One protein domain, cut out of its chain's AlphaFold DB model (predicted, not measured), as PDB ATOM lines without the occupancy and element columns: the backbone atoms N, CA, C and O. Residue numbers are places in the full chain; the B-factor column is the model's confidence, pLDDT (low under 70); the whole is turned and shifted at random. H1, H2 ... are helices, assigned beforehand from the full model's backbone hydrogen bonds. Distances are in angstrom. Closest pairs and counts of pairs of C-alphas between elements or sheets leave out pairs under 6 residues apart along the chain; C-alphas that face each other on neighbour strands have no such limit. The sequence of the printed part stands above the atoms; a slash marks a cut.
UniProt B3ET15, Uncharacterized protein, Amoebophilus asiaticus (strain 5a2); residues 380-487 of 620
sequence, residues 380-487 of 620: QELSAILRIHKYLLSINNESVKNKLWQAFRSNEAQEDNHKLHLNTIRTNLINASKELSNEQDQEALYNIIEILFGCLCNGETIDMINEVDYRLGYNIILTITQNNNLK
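AT A GLANCE: This is residues 380 to 487 of the 620 residues of an uncharacterized protein of Amoebophilus asiaticus (strain 5a2) (UniProt B3ET15). Four helices, H1 to H4, make an up-and-down bundle, each running against the one before it; short H5 packs on H3, and H6 packs on H1 at the end of the bundle where H2 ends and H3 begins. The printed part has 108 residues with six named helices, H1 to H6 in chain order, and no named strand: all helix. It is compact, with a radius of gyration of the C-alphas of 12.8 A, and rounded, spanning 35 by 34 by 27 A.

IN THESE COORDINATES: The longest helix, H3, residues 418 to 435, measures 25.7 A from C-alpha 418 at (-15.599, -31.757, 53.849) to C-alpha 435. H2 is residues 398 to 407, 14.0 A; H4 is 439 to 453, 20.6 A. H1, residues 380 to 394, 21.1 A, begins at (-32.624, -22.864, 64.724). H5 is residues 462 to 466, and H6, 474 to 482, ends at (-30.255, -37.823, 54.500).

HOW THE PARTS SIT: H3 touches H2 at a shallow tilt of 14 degrees, opposite ways, C-alphas 407 and 425 being closest at 5.1 A. With residues 429 to 433 alone H3 touches H4, closest C-alphas 433 and 442, 6.6 A. With residues 426 to 433 alone it touches H5, closest C-alphas 430 and 462, 6.5 A. H1 touches H4, closest C-alphas 391 and 444, 5.0 A, and H6 at a steep tilt of 45 degrees, closest C-alphas 385 and 480, 5.8 A. H1 and H3 are apart. Every O i to N i+4 pair is within hydrogen-bond range in H1, H2 and H4; H3 has 13 of 14, H6 4 of 5, and H5 0 of 1 but 2 of 2 O i to N i+3.

THE WHOLE: The C-alphas farthest apart, of Asp 416 and Glu 439, are 36.8 A apart. The printed part has no cut and no long link. pLDDT is under 70 in residues 412 to 416 and 481 to 487.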
ATOM      1  N   GLN A 380     -33.028 -23.766  65.806       77.06
ATOM      2  CA  GLN A 380     -32.624 -22.864  64.724       77.06
ATOM      3  C   GLN A 380     -32.020 -23.619  63.535       77.06
ATOM      4  O   GLN A 380     -32.360 -23.328  62.392       77.06
ATOM      5  N   GLU A 381     -31.160 -24.604  63.792       80.94
ATOM      6  CA  GLU A 381     -30.544 -25.423  62.742       80.94
ATOM      7  C   GLU A 381     -31.579 -26.319  62.056       80.94
ATOM      8  O   GLU A 381     -31.560 -26.448  60.835       80.94
ATOM      9  N   LEU A 382     -32.533 -26.873  62.810       80.25
ATOM     10  CA  LEU A 382     -33.629 -27.665  62.252       80.25
ATOM     11  C   LEU A 382     -34.535 -26.797  61.375       80.25
ATOM     12  O   LEU A 382     -34.830 -27.167  60.243       80.25
ATOM     13  N   SER A 383     -34.903 -25.603  61.850       84.31
ATOM     14  CA  SER A 383     -35.660 -24.631  61.055       84.31
ATOM     15  C   SER A 383     -34.920 -24.246  59.766       84.31
ATOM     16  O   SER A 383     -35.529 -24.181  58.699       84.31
ATOM     17  N   ALA A 384     -33.597 -24.059  59.828       85.88
ATOM     18  CA  ALA A 384     -32.780 -23.792  58.647       85.88
ATOM     19  C   ALA A 384     -32.800 -24.962  57.646       85.88
ATOM     20  O   ALA A 384     -33.000 -24.726  56.455       85.88
ATOM     21  N   ILE A 385     -32.666 -26.209  58.119       86.00
ATOM     22  CA  ILE A 385     -32.762 -27.415  57.275       86.00
ATOM     23  C   ILE A 385     -34.121 -27.471  56.567       86.00
ATOM     24  O   ILE A 385     -34.166 -27.644  55.347       86.00
ATOM     25  N   LEU A 386     -35.222 -27.292  57.306       86.06
ATOM     26  CA  LEU A 386     -36.579 -27.365  56.753       86.06
ATOM     27  C   LEU A 386     -36.838 -26.251  55.731       86.06
ATOM     28  O   LEU A 386     -37.439 -26.498  54.684       86.06
ATOM     29  N   ARG A 387     -36.334 -25.035  55.980       90.94
ATOM     30  CA  ARG A 387     -36.414 -23.935  55.009       90.94
ATOM     31  C   ARG A 387     -35.640 -24.250  53.733       90.94
ATOM     32  O   ARG A 387     -36.192 -24.070  52.653       90.94
ATOM     33  N   ILE A 388     -34.404 -24.748  53.836       92.44
ATOM     34  CA  ILE A 388     -33.617 -25.127  52.651       92.44
ATOM     35  C   ILE A 388     -34.348 -26.206  51.843       92.44
ATOM     36  O   ILE A 388     -34.474 -26.063  50.630       92.44
ATOM     37  N   HIS A 389     -34.896 -27.232  52.503       89.44
ATOM     38  CA  HIS A 389     -35.734 -28.254  51.859       89.44
ATOM     39  C   HIS A 389     -36.908 -27.652  51.099       89.44
ATOM     40  O   HIS A 389     -37.099 -27.942  49.919       89.44
ATOM     41  N   LYS A 390     -37.675 -26.786  51.766       91.25
ATOM     42  CA  LYS A 390     -38.831 -26.116  51.171       91.25
ATOM     43  C   LYS A 390     -38.443 -25.343  49.911       91.25
ATOM     44  O   LYS A 390     -39.114 -25.480  48.890       91.25
ATOM     45  N   TYR A 391     -37.351 -24.580  49.957       95.25
ATOM     46  CA  TYR A 391     -36.886 -23.829  48.792       95.25
ATOM     47  C   TYR A 391     -36.376 -24.743  47.673       95.25
ATOM     48  O   TYR A 391     -36.742 -24.534  46.519       95.25
ATOM     49  N   LEU A 392     -35.627 -25.807  47.992       93.62
ATOM     50  CA  LEU A 392     -35.189 -26.804  47.004       93.62
ATOM     51  C   LEU A 392     -36.373 -27.474  46.293       93.62
ATOM     52  O   LEU A 392     -36.299 -27.751  45.097       93.62
ATOM     53  N   LEU A 393     -37.466 -27.735  47.013       92.12
ATOM     54  CA  LEU A 393     -38.683 -28.317  46.444       92.12
ATOM     55  C   LEU A 393     -39.464 -27.326  45.573       92.12
ATOM     56  O   LEU A 393     -40.112 -27.763  44.625       92.12
ATOM     57  N   SER A 394     -39.376 -26.025  45.867       94.50
ATOM     58  CA  SER A 394     -40.068 -24.968  45.118       94.50
ATOM     59  C   SER A 394     -39.418 -24.587  43.783       94.50
ATOM     60  O   SER A 394     -40.055 -23.892  42.998       94.50
ATOM     61  N   ILE A 395     -38.188 -25.041  43.510       96.31
ATOM     62  CA  ILE A 395     -37.519 -24.823  42.217       96.31
ATOM     63  C   ILE A 395     -38.208 -25.682  41.146       96.31
ATOM     64  O   ILE A 395     -38.199 -26.912  41.227       96.31
ATOM     65  N   ASN A 396     -38.773 -25.040  40.126       96.31
ATOM     66  CA  ASN A 396     -39.499 -25.701  39.040       96.31
ATOM     67  C   ASN A 396     -38.564 -26.271  37.965       96.31
ATOM     68  O   ASN A 396     -38.904 -27.250  37.298       96.31
ATOM     69  N   ASN A 397     -37.378 -25.685  37.783       96.88
ATOM     70  CA  ASN A 397     -36.362 -26.228  36.887       96.88
ATOM     71  C   ASN A 397     -35.791 -27.553  37.433       96.88
ATOM     72  O   ASN A 397     -34.833 -27.572  38.208       96.88
ATOM     73  N   GLU A 398     -36.362 -28.674  36.984       95.94
ATOM     74  CA  GLU A 398     -35.988 -30.027  37.421       95.94
ATOM     75  C   GLU A 398     -34.506 -30.363  37.181       95.94
ATOM     76  O   GLU A 398     -33.894 -31.063  37.986       95.94
ATOM     77  N   SER A 399     -33.881 -29.838  36.123       96.50
ATOM     78  CA  SER A 399     -32.443 -30.046  35.884       96.50
ATOM     79  C   SER A 399     -31.600 -29.404  36.991       96.50
ATOM     80  O   SER A 399     -30.751 -30.064  37.594       96.50
ATOM     81  N   VAL A 400     -31.864 -28.131  37.304       95.94
ATOM     82  CA  VAL A 400     -31.157 -27.394  38.363       95.94
ATOM     83  C   VAL A 400     -31.435 -28.006  39.733       95.94
ATOM     84  O   VAL A 400     -30.504 -28.265  40.495       95.94
ATOM     85  N   LYS A 401     -32.700 -28.309  40.028       95.38
ATOM     86  CA  LYS A 401     -33.122 -28.952  41.276       95.38
ATOM     87  C   LYS A 401     -32.392 -30.274  41.511       95.38
ATOM     88  O   LYS A 401     -31.829 -30.468  42.586       95.38
ATOM     89  N   ASN A 402     -32.329 -31.153  40.511       93.56
ATOM     90  CA  ASN A 402     -31.634 -32.437  40.631       93.56
ATOM     91  C   ASN A 402     -30.118 -32.273  40.825       93.56
ATOM     92  O   ASN A 402     -29.540 -32.969  41.662       93.56
ATOM     93  N   LYS A 403     -29.477 -31.322  40.126       94.44
ATOM     94  CA  LYS A 403     -28.055 -30.993  40.340       94.44
ATOM     95  C   LYS A 403     -27.792 -30.510  41.765       94.44
ATOM     96  O   LYS A 403     -26.832 -30.955  42.386       94.44
ATOM     97  N   LEU A 404     -28.643 -29.631  42.299       94.12
ATOM     98  CA  LEU A 404     -28.516 -29.142  43.671       94.12
ATOM     99  C   LEU A 404     -28.697 -30.281  44.677       94.12
ATOM    100  O   LEU A 404     -27.831 -30.472  45.527       94.12
ATOM    101  N   TRP A 405     -29.745 -31.100  44.537       92.44
ATOM    102  CA  TRP A 405     -29.945 -32.279  45.388       92.44
ATOM    103  C   TRP A 405     -28.752 -33.230  45.365       92.44
ATOM    104  O   TRP A 405     -28.344 -33.729  46.411       92.44
ATOM    105  N   GLN A 406     -28.172 -33.464  44.188       91.12
ATOM    106  CA  GLN A 406     -26.968 -34.273  44.055       91.12
ATOM    107  C   GLN A 406     -25.758 -33.610  44.720       91.12
ATOM    108  O   GLN A 406     -24.984 -34.301  45.371       91.12
ATOM    109  N   ALA A 407     -25.607 -32.291  44.602       91.06
ATOM    110  CA  ALA A 407     -24.489 -31.560  45.186       91.06
ATOM    111  C   ALA A 407     -24.493 -31.574  46.717       91.06
ATOM    112  O   ALA A 407     -23.416 -31.531  47.296       91.06
ATOM    113  N   PHE A 408     -25.663 -31.630  47.363       89.31
ATOM    114  CA  PHE A 408     -25.760 -31.772  48.820       89.31
ATOM    115  C   PHE A 408     -25.598 -33.227  49.308       89.31
ATOM    116  O   PHE A 408     -25.509 -33.459  50.519       89.31
ATOM    117  N   ARG A 409     -25.654 -34.234  48.421       87.62
ATOM    118  CA  ARG A 409     -25.455 -35.644  48.797       87.62
ATOM    119  C   ARG A 409     -23.955 -35.886  48.907       87.62
ATOM    120  O   ARG A 409     -23.238 -35.730  47.925       87.62
ATOM    121  N   SER A 410     -23.478 -36.295  50.084       71.19
ATOM    122  CA  SER A 410     -22.090 -36.736  50.199       71.19
ATOM    123  C   SER A 410     -21.912 -38.045  49.443       71.19
ATOM    124  O   SER A 410     -22.574 -39.041  49.731       71.19
ATOM    125  N   ASN A 411     -20.989 -38.056  48.491       73.12
ATOM    126  CA  ASN A 411     -20.494 -39.304  47.923       73.12
ATOM    127  C   ASN A 411     -19.472 -39.892  48.911       73.12
ATOM    128  O   ASN A 411     -18.736 -39.122  49.525       73.12
ATOM    129  N   GLU A 412     -19.349 -41.220  49.023       58.91
ATOM    130  CA  GLU A 412     -18.370 -41.881  49.919       58.91
ATOM    131  C   GLU A 412     -16.937 -41.334  49.737       58.91
ATOM    132  O   GLU A 412     -16.192 -41.155  50.694       58.91
ATOM    133  N   ALA A 413     -16.570 -40.943  48.510       57.84
ATOM    134  CA  ALA A 413     -15.275 -40.334  48.191       57.84
ATOM    135  C   ALA A 413     -15.043 -38.928  48.798       57.84
ATOM    136  O   ALA A 413     -13.935 -38.399  48.718       57.84
ATOM    137  N   GLN A 414     -16.076 -38.291  49.352       55.41
ATOM    138  CA  GLN A 414     -16.045 -36.931  49.900       55.41
ATOM    139  C   GLN A 414     -16.240 -36.879  51.420       55.41
ATOM    140  O   GLN A 414     -16.048 -35.810  52.003       55.41
ATOM    141  N   GLU A 415     -16.580 -37.994  52.075       56.09
ATOM    142  CA  GLU A 415     -16.775 -38.038  53.533       56.09
ATOM    143  C   GLU A 415     -15.504 -37.621  54.292       56.09
ATOM    144  O   GLU A 415     -15.584 -36.868  55.262       56.09
ATOM    145  N   ASP A 416     -14.329 -37.967  53.757       53.25
ATOM    146  CA  ASP A 416     -13.027 -37.598  54.327       53.25
ATOM    147  C   ASP A 416     -12.545 -36.185  53.932       53.25
ATOM    148  O   ASP A 416     -11.499 -35.723  54.398       53.25
ATOM    149  N   ASN A 417     -13.275 -35.465  53.067       75.12
ATOM    150  CA  ASN A 417     -12.871 -34.147  52.570       75.12
ATOM    151  C   ASN A 417     -14.048 -33.160  52.514       75.12
ATOM    152  O   ASN A 417     -14.485 -32.735  51.440       75.12
ATOM    153  N   HIS A 418     -14.508 -32.730  53.695       78.81
ATOM    154  CA  HIS A 418     -15.599 -31.757  53.849       78.81
ATOM    155  C   HIS A 418     -15.410 -30.496  52.992       78.81
ATOM    156  O   HIS A 418     -16.374 -29.948  52.465       78.81
ATOM    157  N   LYS A 419     -14.165 -30.042  52.793       78.81
ATOM    158  CA  LYS A 419     -13.872 -28.802  52.064       78.81
ATOM    159  C   LYS A 419     -14.191 -28.958  50.581       78.81
ATOM    160  O   LYS A 419     -14.701 -28.031  49.957       78.81
ATOM    161  N   LEU A 420     -13.919 -30.138  50.028       81.50
ATOM    162  CA  LEU A 420     -14.248 -30.463  48.646       81.50
ATOM    163  C   LEU A 420     -15.765 -30.541  48.432       81.50
ATOM    164  O   LEU A 420     -16.264 -29.983  47.455       81.50
ATOM    165  N   HIS A 421     -16.502 -31.170  49.352       85.12
ATOM    166  CA  HIS A 421     -17.964 -31.248  49.275       85.12
ATOM    167  C   HIS A 421     -18.607 -29.855  49.384       85.12
ATOM    168  O   HIS A 421     -19.389 -29.463  48.523       85.12
ATOM    169  N   LEU A 422     -18.180 -29.042  50.356       85.50
ATOM    170  CA  LEU A 422     -18.637 -27.658  50.500       85.50
ATOM    171  C   LEU A 422     -18.319 -26.801  49.263       85.50
ATOM    172  O   LEU A 422     -19.144 -25.993  48.837       85.50
ATOM    173  N   ASN A 423     -17.161 -26.987  48.627       85.88
ATOM    174  CA  ASN A 423     -16.859 -26.315  47.360       85.88
ATOM    175  C   ASN A 423     -17.737 -26.816  46.204       85.88
ATOM    176  O   ASN A 423     -18.085 -26.033  45.319       85.88
ATOM    177  N   THR A 424     -18.120 -28.092  46.215       90.81
ATOM    178  CA  THR A 424     -19.034 -28.674  45.223       90.81
ATOM    179  C   THR A 424     -20.427 -28.061  45.350       90.81
ATOM    180  O   THR A 424     -20.972 -27.602  44.346       90.81
ATOM    181  N   ILE A 425     -20.968 -27.965  46.570       91.81
ATOM    182  CA  ILE A 425     -22.242 -27.283  46.850       91.81
ATOM    183  C   ILE A 425     -22.176 -25.833  46.363       91.81
ATOM    184  O   ILE A 425     -23.017 -25.410  45.571       91.81
ATOM    185  N   ARG A 426     -21.126 -25.099  46.751       92.31
ATOM    186  CA  ARG A 426     -20.916 -23.700  46.350       92.31
ATOM    187  C   ARG A 426     -20.912 -23.531  44.830       92.31
ATOM    188  O   ARG A 426     -21.635 -22.694  44.299       92.31
ATOM    189  N   THR A 427     -20.134 -24.353  44.129       92.81
ATOM    190  CA  THR A 427     -20.022 -24.301  42.664       92.81
ATOM    191  C   THR A 427     -21.371 -24.564  41.994       92.81
ATOM    192  O   THR A 427     -21.729 -23.882  41.037       92.81
ATOM    193  N   ASN A 428     -22.151 -25.519  42.511       94.69
ATOM    194  CA  ASN A 428     -23.473 -25.825  41.971       94.69
ATOM    195  C   ASN A 428     -24.497 -24.719  42.248       94.69
ATOM    196  O   ASN A 428     -25.293 -24.435  41.361       94.69
ATOM    197  N   LEU A 429     -24.452 -24.052  43.406       94.44
ATOM    198  CA  LEU A 429     -25.299 -22.882  43.684       94.44
ATOM    199  C   LEU A 429     -24.994 -21.724  42.719       94.44
ATOM    200  O   LEU A 429     -25.912 -21.133  42.154       94.44
ATOM    201  N   ILE A 430     -23.710 -21.451  42.459       93.06
ATOM    202  CA  ILE A 430     -23.288 -20.422  41.494       93.06
ATOM    203  C   ILE A 430     -23.754 -20.789  40.079       93.06
ATOM    204  O   ILE A 430     -24.314 -19.952  39.377       93.06
ATOM    205  N   ASN A 431     -23.567 -22.036  39.649       94.19
ATOM    206  CA  ASN A 431     -24.003 -22.466  38.319       94.19
ATOM    207  C   ASN A 431     -25.531 -22.436  38.180       94.19
ATOM    208  O   ASN A 431     -26.034 -21.947  37.173       94.19
ATOM    209  N   ALA A 432     -26.266 -22.874  39.208       95.19
ATOM    210  CA  ALA A 432     -27.725 -22.809  39.252       95.19
ATOM    211  C   ALA A 432     -28.233 -21.381  39.022       95.19
ATOM    212  O   ALA A 432     -29.148 -21.182  38.231       95.19
ATOM    213  N   SER A 433     -27.591 -20.379  39.628       94.19
ATOM    214  CA  SER A 433     -28.002 -18.980  39.456       94.19
ATOM    215  C   SER A 433     -27.919 -18.477  38.015       94.19
ATOM    216  O   SER A 433     -28.712 -17.633  37.613       94.19
ATOM    217  N   LYS A 434     -26.992 -19.030  37.224       94.12
ATOM    218  CA  LYS A 434     -26.802 -18.688  35.809       94.12
ATOM    219  C   LYS A 434     -27.777 -19.437  34.899       94.12
ATOM    220  O   LYS A 434     -28.078 -18.965  33.809       94.12
ATOM    221  N   GLU A 435     -28.231 -20.615  35.325       95.06
ATOM    222  CA  GLU A 435     -29.146 -21.480  34.566       95.06
ATOM    223  C   GLU A 435     -30.628 -21.128  34.791       95.06
ATOM    224  O   GLU A 435     -31.469 -21.434  33.944       95.06
ATOM    225  N   LEU A 436     -30.973 -20.505  35.921       95.31
ATOM    226  CA  LEU A 436     -32.351 -20.140  36.251       95.31
ATOM    227  C   LEU A 436     -32.743 -18.812  35.598       95.31
ATOM    228  O   LEU A 436     -32.160 -17.773  35.889       95.31
ATOM    229  N   SER A 437     -33.775 -18.838  34.754       93.31
ATOM    230  CA  SER A 437     -34.365 -17.643  34.128       93.31
ATOM    231  C   SER A 437     -35.693 -17.209  34.755       93.31
ATOM    232  O   SER A 437     -36.198 -16.137  34.440       93.31
ATOM    233  N   ASN A 438     -36.296 -18.057  35.592       94.56
ATOM    234  CA  ASN A 438     -37.561 -17.786  36.267       94.56
ATOM    235  C   ASN A 438     -37.301 -17.073  37.607       94.56
ATOM    236  O   ASN A 438     -36.502 -17.555  38.407       94.56
ATOM    237  N   GLU A 439     -37.987 -15.953  37.847       95.00
ATOM    238  CA  GLU A 439     -37.808 -15.113  39.042       95.00
ATOM    239  C   GLU A 439     -38.103 -15.866  40.349       95.00
ATOM    240  O   GLU A 439     -37.354 -15.740  41.314       95.00
ATOM    241  N   GLN A 440     -39.126 -16.723  40.364       95.44
ATOM    242  CA  GLN A 440     -39.492 -17.523  41.535       95.44
ATOM    243  C   GLN A 440     -38.417 -18.571  41.868       95.44
ATOM    244  O   GLN A 440     -38.064 -18.752  43.033       95.44
ATOM    245  N   ASP A 441     -37.860 -19.244  40.855       96.06
ATOM    246  CA  ASP A 441     -36.770 -20.206  41.064       96.06
ATOM    247  C   ASP A 441     -35.487 -19.495  41.540       96.06
ATOM    248  O   ASP A 441     -34.768 -20.014  42.398       96.06
ATOM    249  N   GLN A 442     -35.203 -18.300  41.009       94.88
ATOM    250  CA  GLN A 442     -34.079 -17.467  41.451       94.88
ATOM    251  C   GLN A 442     -34.250 -17.021  42.907       94.88
ATOM    252  O   GLN A 442     -33.316 -17.146  43.697       94.88
ATOM    253  N   GLU A 443     -35.445 -16.566  43.289       95.19
ATOM    254  CA  GLU A 443     -35.758 -16.190  44.668       95.19
ATOM    255  C   GLU A 443     -35.574 -17.377  45.626       95.19
ATOM    256  O   GLU A 443     -34.959 -17.238  46.689       95.19
ATOM    257  N   ALA A 444     -36.047 -18.569  45.250       95.81
ATOM    258  CA  ALA A 444     -35.835 -19.783  46.036       95.81
ATOM    259  C   ALA A 444     -34.337 -20.091  46.212       95.81
ATOM    260  O   ALA A 444     -33.889 -20.371  47.327       95.81
ATOM    261  N   LEU A 445     -33.543 -19.982  45.141       95.69
ATOM    262  CA  LEU A 445     -32.093 -20.173  45.196       95.69
ATOM    263  C   LEU A 445     -31.407 -19.144  46.109       95.69
ATOM    264  O   LEU A 445     -30.552 -19.517  46.915       95.69
ATOM    265  N   TYR A 446     -31.781 -17.867  46.026       94.69
ATOM    266  CA  TYR A 446     -31.189 -16.811  46.853       94.69
ATOM    267  C   TYR A 446     -31.512 -16.993  48.332       94.69
ATOM    268  O   TYR A 446     -30.626 -16.822  49.166       94.69
ATOM    269  N   ASN A 447     -32.721 -17.448  48.662       94.88
ATOM    270  CA  ASN A 447     -33.069 -17.802  50.035       94.88
ATOM    271  C   ASN A 447     -32.231 -18.979  50.570       94.88
ATOM    272  O   ASN A 447     -31.828 -18.971  51.735       94.88
ATOM    273  N   ILE A 448     -31.926 -19.988  49.742       94.94
ATOM    274  CA  ILE A 448     -31.022 -21.088  50.130       94.94
ATOM    275  C   ILE A 448     -29.624 -20.540  50.441       94.94
ATOM    276  O   ILE A 448     -29.038 -20.884  51.469       94.94
ATOM    277  N   ILE A 449     -29.101 -19.669  49.575       93.06
ATOM    278  CA  ILE A 449     -27.786 -19.042  49.743       93.06
ATOM    279  C   ILE A 449     -27.754 -18.174  51.008       93.06
ATOM    280  O   ILE A 449     -26.826 -18.290  51.807       93.06
ATOM    281  N   GLU A 450     -28.781 -17.362  51.256       91.69
ATOM    282  CA  GLU A 450     -28.865 -16.529  52.457       91.69
ATOM    283  C   GLU A 450     -28.831 -17.378  53.736       91.69
ATOM    284  O   GLU A 450     -28.124 -17.047  54.688       91.69
ATOM    285  N   ILE A 451     -29.541 -18.509  53.767       91.50
ATOM    286  CA  ILE A 451     -29.520 -19.405  54.930       91.50
ATOM    287  C   ILE A 451     -28.129 -20.030  55.112       91.50
ATOM    288  O   ILE A 451     -27.634 -20.108  56.240       91.50
ATOM    289  N   LEU A 452     -27.493 -20.465  54.020       89.88
ATOM    290  CA  LEU A 452     -26.200 -21.150  54.065       89.88
ATOM    291  C   LEU A 452     -25.026 -20.230  54.391       89.88
ATOM    292  O   LEU A 452     -24.109 -20.682  55.069       89.88
ATOM    293  N   PHE A 453     -25.043 -18.978  53.936       87.62
ATOM    294  CA  PHE A 453     -23.893 -18.066  54.007       87.62
ATOM    295  C   PHE A 453     -24.173 -16.785  54.805       87.62
ATOM    296  O   PHE A 453     -23.249 -16.066  55.169       87.62
ATOM    297  N   GLY A 454     -25.437 -16.486  55.120       84.62
ATOM    298  CA  GLY A 454     -25.827 -15.268  55.836       84.62
ATOM    299  C   GLY A 454     -25.720 -13.984  55.008       84.62
ATOM    300  O   GLY A 454     -25.786 -12.900  55.584       84.62
ATOM    301  N   CYS A 455     -25.542 -14.086  53.689       81.56
ATOM    302  CA  CYS A 455     -25.450 -12.945  52.783       81.56
ATOM    303  C   CYS A 455     -26.722 -12.803  51.938       81.56
ATOM    304  O   CYS A 455     -27.153 -13.751  51.278       81.56
ATOM    305  N   LEU A 456     -27.292 -11.596  51.928       81.38
ATOM    306  CA  LEU A 456     -28.377 -11.233  51.019       81.38
ATOM    307  C   LEU A 456     -27.821 -11.175  49.597       81.38
ATOM    308  O   LEU A 456     -27.013 -10.300  49.282       81.38
ATOM    309  N   CYS A 457     -28.239 -12.116  48.755       78.38
ATOM    310  CA  CYS A 457     -27.852 -12.137  47.351       78.38
ATOM    311  C   CYS A 457     -28.945 -11.479  46.511       78.38
ATOM    312  O   CYS A 457     -30.075 -11.956  46.465       78.38
ATOM    313  N   ASN A 458     -28.599 -10.387  45.840       72.56
ATOM    314  CA  ASN A 458     -29.277  -9.946  44.626       72.56
ATOM    315  C   ASN A 458     -28.434 -10.464  43.446       72.56
ATOM    316  O   ASN A 458     -27.255 -10.742  43.634       72.56
ATOM    317  N   GLY A 459     -28.997 -10.670  42.252       71.12
ATOM    318  CA  GLY A 459     -28.335 -11.423  41.163       71.12
ATOM    319  C   GLY A 459     -26.915 -10.980  40.751       71.12
ATOM    320  O   GLY A 459     -26.239 -11.710  40.036       71.12
ATOM    321  N   GLU A 460     -26.438  -9.829  41.227       72.19
ATOM    322  CA  GLU A 460     -25.092  -9.292  41.009       72.19
ATOM    323  C   GLU A 460     -24.049  -9.741  42.062       72.19
ATOM    324  O   GLU A 460     -22.852  -9.646  41.802       72.19
ATOM    325  N   THR A 461     -24.449 -10.248  43.239       71.69
ATOM    326  CA  THR A 461     -23.540 -10.514  44.383       71.69
ATOM    327  C   THR A 461     -23.186 -11.983  44.613       71.69
ATOM    328  O   THR A 461     -22.458 -12.307  45.551       71.69
ATOM    329  N   ILE A 462     -23.624 -12.897  43.745       76.94
ATOM    330  CA  ILE A 462     -23.370 -14.343  43.896       76.94
ATOM    331  C   ILE A 462     -21.884 -14.707  43.882       76.94
ATOM    332  O   ILE A 462     -21.476 -15.661  44.548       76.94
ATOM    333  N   ASP A 463     -21.051 -13.928  43.196       77.25
ATOM    334  CA  ASP A 463     -19.609 -14.167  43.180       77.25
ATOM    335  C   ASP A 463     -18.965 -13.972  44.568       77.25
ATOM    336  O   ASP A 463     -17.938 -14.598  44.854       77.25
ATOM    337  N   MET A 464     -19.608 -13.216  45.475       76.94
ATOM    338  CA  MET A 464     -19.147 -13.018  46.858       76.94
ATOM    339  C   MET A 464     -19.184 -14.309  47.688       76.94
ATOM    340  O   MET A 464     -18.454 -14.428  48.671       76.94
ATOM    341  N   ILE A 465     -19.964 -15.321  47.288       80.50
ATOM    342  CA  ILE A 465     -20.065 -16.597  48.020       80.50
ATOM    343  C   ILE A 465     -18.711 -17.335  48.054       80.50
ATOM    344  O   ILE A 465     -18.462 -18.138  48.957       80.50
ATOM    345  N   ASN A 466     -17.806 -17.067  47.104       76.81
ATOM    346  CA  ASN A 466     -16.459 -17.647  47.089       76.81
ATOM    347  C   ASN A 466     -15.583 -17.190  48.261       76.81
ATOM    348  O   ASN A 466     -14.650 -17.902  48.630       76.81
ATOM    349  N   GLU A 467     -15.900 -16.039  48.852       75.56
ATOM    350  CA  GLU A 467     -15.120 -15.417  49.922       75.56
ATOM    351  C   GLU A 467     -15.750 -15.611  51.308       75.56
ATOM    352  O   GLU A 467     -15.115 -15.312  52.318       75.56
ATOM    353  N   VAL A 468     -16.981 -16.133  51.369       73.25
ATOM    354  CA  VAL A 468     -17.761 -16.256  52.606       73.25
ATOM    355  C   VAL A 468     -17.824 -17.711  53.075       73.25
ATOM    356  O   VAL A 468     -18.101 -18.635  52.302       73.25
ATOM    357  N   ASP A 469     -17.578 -17.911  54.370       79.06
ATOM    358  CA  ASP A 469     -17.710 -19.204  55.038       79.06
ATOM    359  C   ASP A 469     -19.181 -19.605  55.229       79.06
ATOM    360  O   ASP A 469     -20.083 -18.774  55.330       79.06
ATOM    361  N   TYR A 470     -19.433 -20.912  55.303       83.19
ATOM    362  CA  TYR A 470     -20.765 -21.432  55.604       83.19
ATOM    363  C   TYR A 470     -21.176 -21.075  57.038       83.19
ATOM    364  O   TYR A 470     -20.433 -21.303  57.991       83.19
ATOM    365  N   ARG A 471     -22.401 -20.578  57.199       78.00
ATOM    366  CA  ARG A 471     -23.036 -20.296  58.489       78.00
ATOM    367  C   ARG A 471     -23.516 -21.566  59.194       78.00
ATOM    368  O   ARG A 471     -23.569 -21.603  60.420       78.00
ATOM    369  N   LEU A 472     -23.886 -22.591  58.426       76.69
ATOM    370  CA  LEU A 472     -24.285 -23.896  58.950       76.69
ATOM    371  C   LEU A 472     -23.076 -24.834  59.023       76.69
ATOM    372  O   LEU A 472     -22.284 -24.922  58.086       76.69
ATOM    373  N   GLY A 473     -22.959 -25.575  60.125       76.44
ATOM    374  CA  GLY A 473     -21.953 -26.626  60.263       76.44
ATOM    375  C   GLY A 473     -22.148 -27.756  59.246       76.44
ATOM    376  O   GLY A 473     -23.271 -28.085  58.863       76.44
ATOM    377  N   TYR A 474     -21.054 -28.403  58.841       77.69
ATOM    378  CA  TYR A 474     -21.061 -29.442  57.800       77.69
ATOM    379  C   TYR A 474     -22.055 -30.587  58.069       77.69
ATOM    380  O   TYR A 474     -22.785 -30.998  57.174       77.69
ATOM    381  N   ASN A 475     -22.166 -31.045  59.319       72.06
ATOM    382  CA  ASN A 475     -23.099 -32.118  59.690       72.06
ATOM    383  C   ASN A 475     -24.575 -31.734  59.476       72.06
ATOM    384  O   ASN A 475     -25.402 -32.582  59.148       72.06
ATOM    385  N   ILE A 476     -24.913 -30.450  59.616       77.06
ATOM    386  CA  ILE A 476     -26.268 -29.930  59.372       77.06
ATOM    387  C   ILE A 476     -26.540 -29.934  57.871       77.06
ATOM    388  O   ILE A 476     -27.608 -30.351  57.438       77.06
ATOM    389  N   ILE A 477     -25.541 -29.546  57.076       82.00
ATOM    390  CA  ILE A 477     -25.607 -29.572  55.614       82.00
ATOM    391  C   ILE A 477     -25.817 -31.006  55.106       82.00
ATOM    392  O   ILE A 477     -26.665 -31.220  54.248       82.00
ATOM    393  N   LEU A 478     -25.144 -32.005  55.687       78.44
ATOM    394  CA  LEU A 478     -25.393 -33.419  55.366       78.44
ATOM    395  C   LEU A 478     -26.813 -33.873  55.730       78.44
ATOM    396  O   LEU A 478     -27.412 -34.692  55.032       78.44
ATOM    397  N   THR A 479     -27.389 -33.312  56.794       77.56
ATOM    398  CA  THR A 479     -28.757 -33.647  57.219       77.56
ATOM    399  C   THR A 479     -29.800 -33.203  56.182       77.56
ATOM    400  O   THR A 479     -30.865 -33.813  56.077       77.56
ATOM    401  N   ILE A 480     -29.481 -32.199  55.355       79.00
ATOM    402  CA  ILE A 480     -30.332 -31.766  54.238       79.00
ATOM    403  C   ILE A 480     -30.554 -32.929  53.256       79.00
ATOM    404  O   ILE A 480     -31.631 -33.034  52.692       79.00
ATOM    405  N   THR A 481     -29.628 -33.869  53.068       68.44
ATOM    406  CA  THR A 481     -29.801 -34.931  52.053       68.44
ATOM    407  C   THR A 481     -30.099 -36.312  52.580       68.44
ATOM    408  O   THR A 481     -30.610 -37.146  51.830       68.44
ATOM    409  N   GLN A 482     -29.874 -36.558  53.866       67.62
ATOM    410  CA  GLN A 482     -30.255 -37.823  54.500       67.62
ATOM    411  C   GLN A 482     -31.782 -38.019  54.571       67.62
ATOM    412  O   GLN A 482     -32.258 -39.123  54.810       67.62
ATOM    413  N   ASN A 483     -32.555 -36.969  54.278       61.34
ATOM    414  CA  ASN A 483     -34.004 -36.914  54.414       61.34
ATOM    415  C   ASN A 483     -34.750 -36.750  53.074       61.34
ATOM    416  O   ASN A 483     -35.807 -36.134  53.022       61.34
ATOM    417  N   ASN A 484     -34.254 -37.326  51.973       57.16
ATOM    418  CA  ASN A 484     -34.913 -37.221  50.652       57.16
ATOM    419  C   ASN A 484     -36.335 -37.823  50.588       57.16
ATOM    420  O   ASN A 484     -37.029 -37.642  49.593       57.16
ATOM    421  N   ASN A 485     -36.762 -38.548  51.627       57.09
ATOM    422  CA  ASN A 485     -38.106 -39.117  51.737       57.09
ATOM    423  C   ASN A 485     -39.106 -38.197  52.453       57.09
ATOM    424  O   ASN A 485     -40.271 -38.574  52.576       57.09
ATOM    425  N   LEU A 486     -38.679 -37.023  52.930       59.03
ATOM    426  CA  LEU A 486     -39.574 -36.048  53.543       59.03
ATOM    427  C   LEU A 486     -40.450 -35.401  52.471       59.03
ATOM    428  O   LEU A 486     -40.006 -34.559  51.692       59.03
ATOM    429  N   LYS A 487     -41.717 -35.818  52.425       67.94
ATOM    430  CA  LYS A 487     -42.735 -35.142  51.613       67.94
ATOM    431  C   LYS A 487     -42.989 -33.745  52.185       67.94
ATOM    432  O   LYS A 487     -42.881 -33.558  53.396       67.94
TER     433      LYS A 487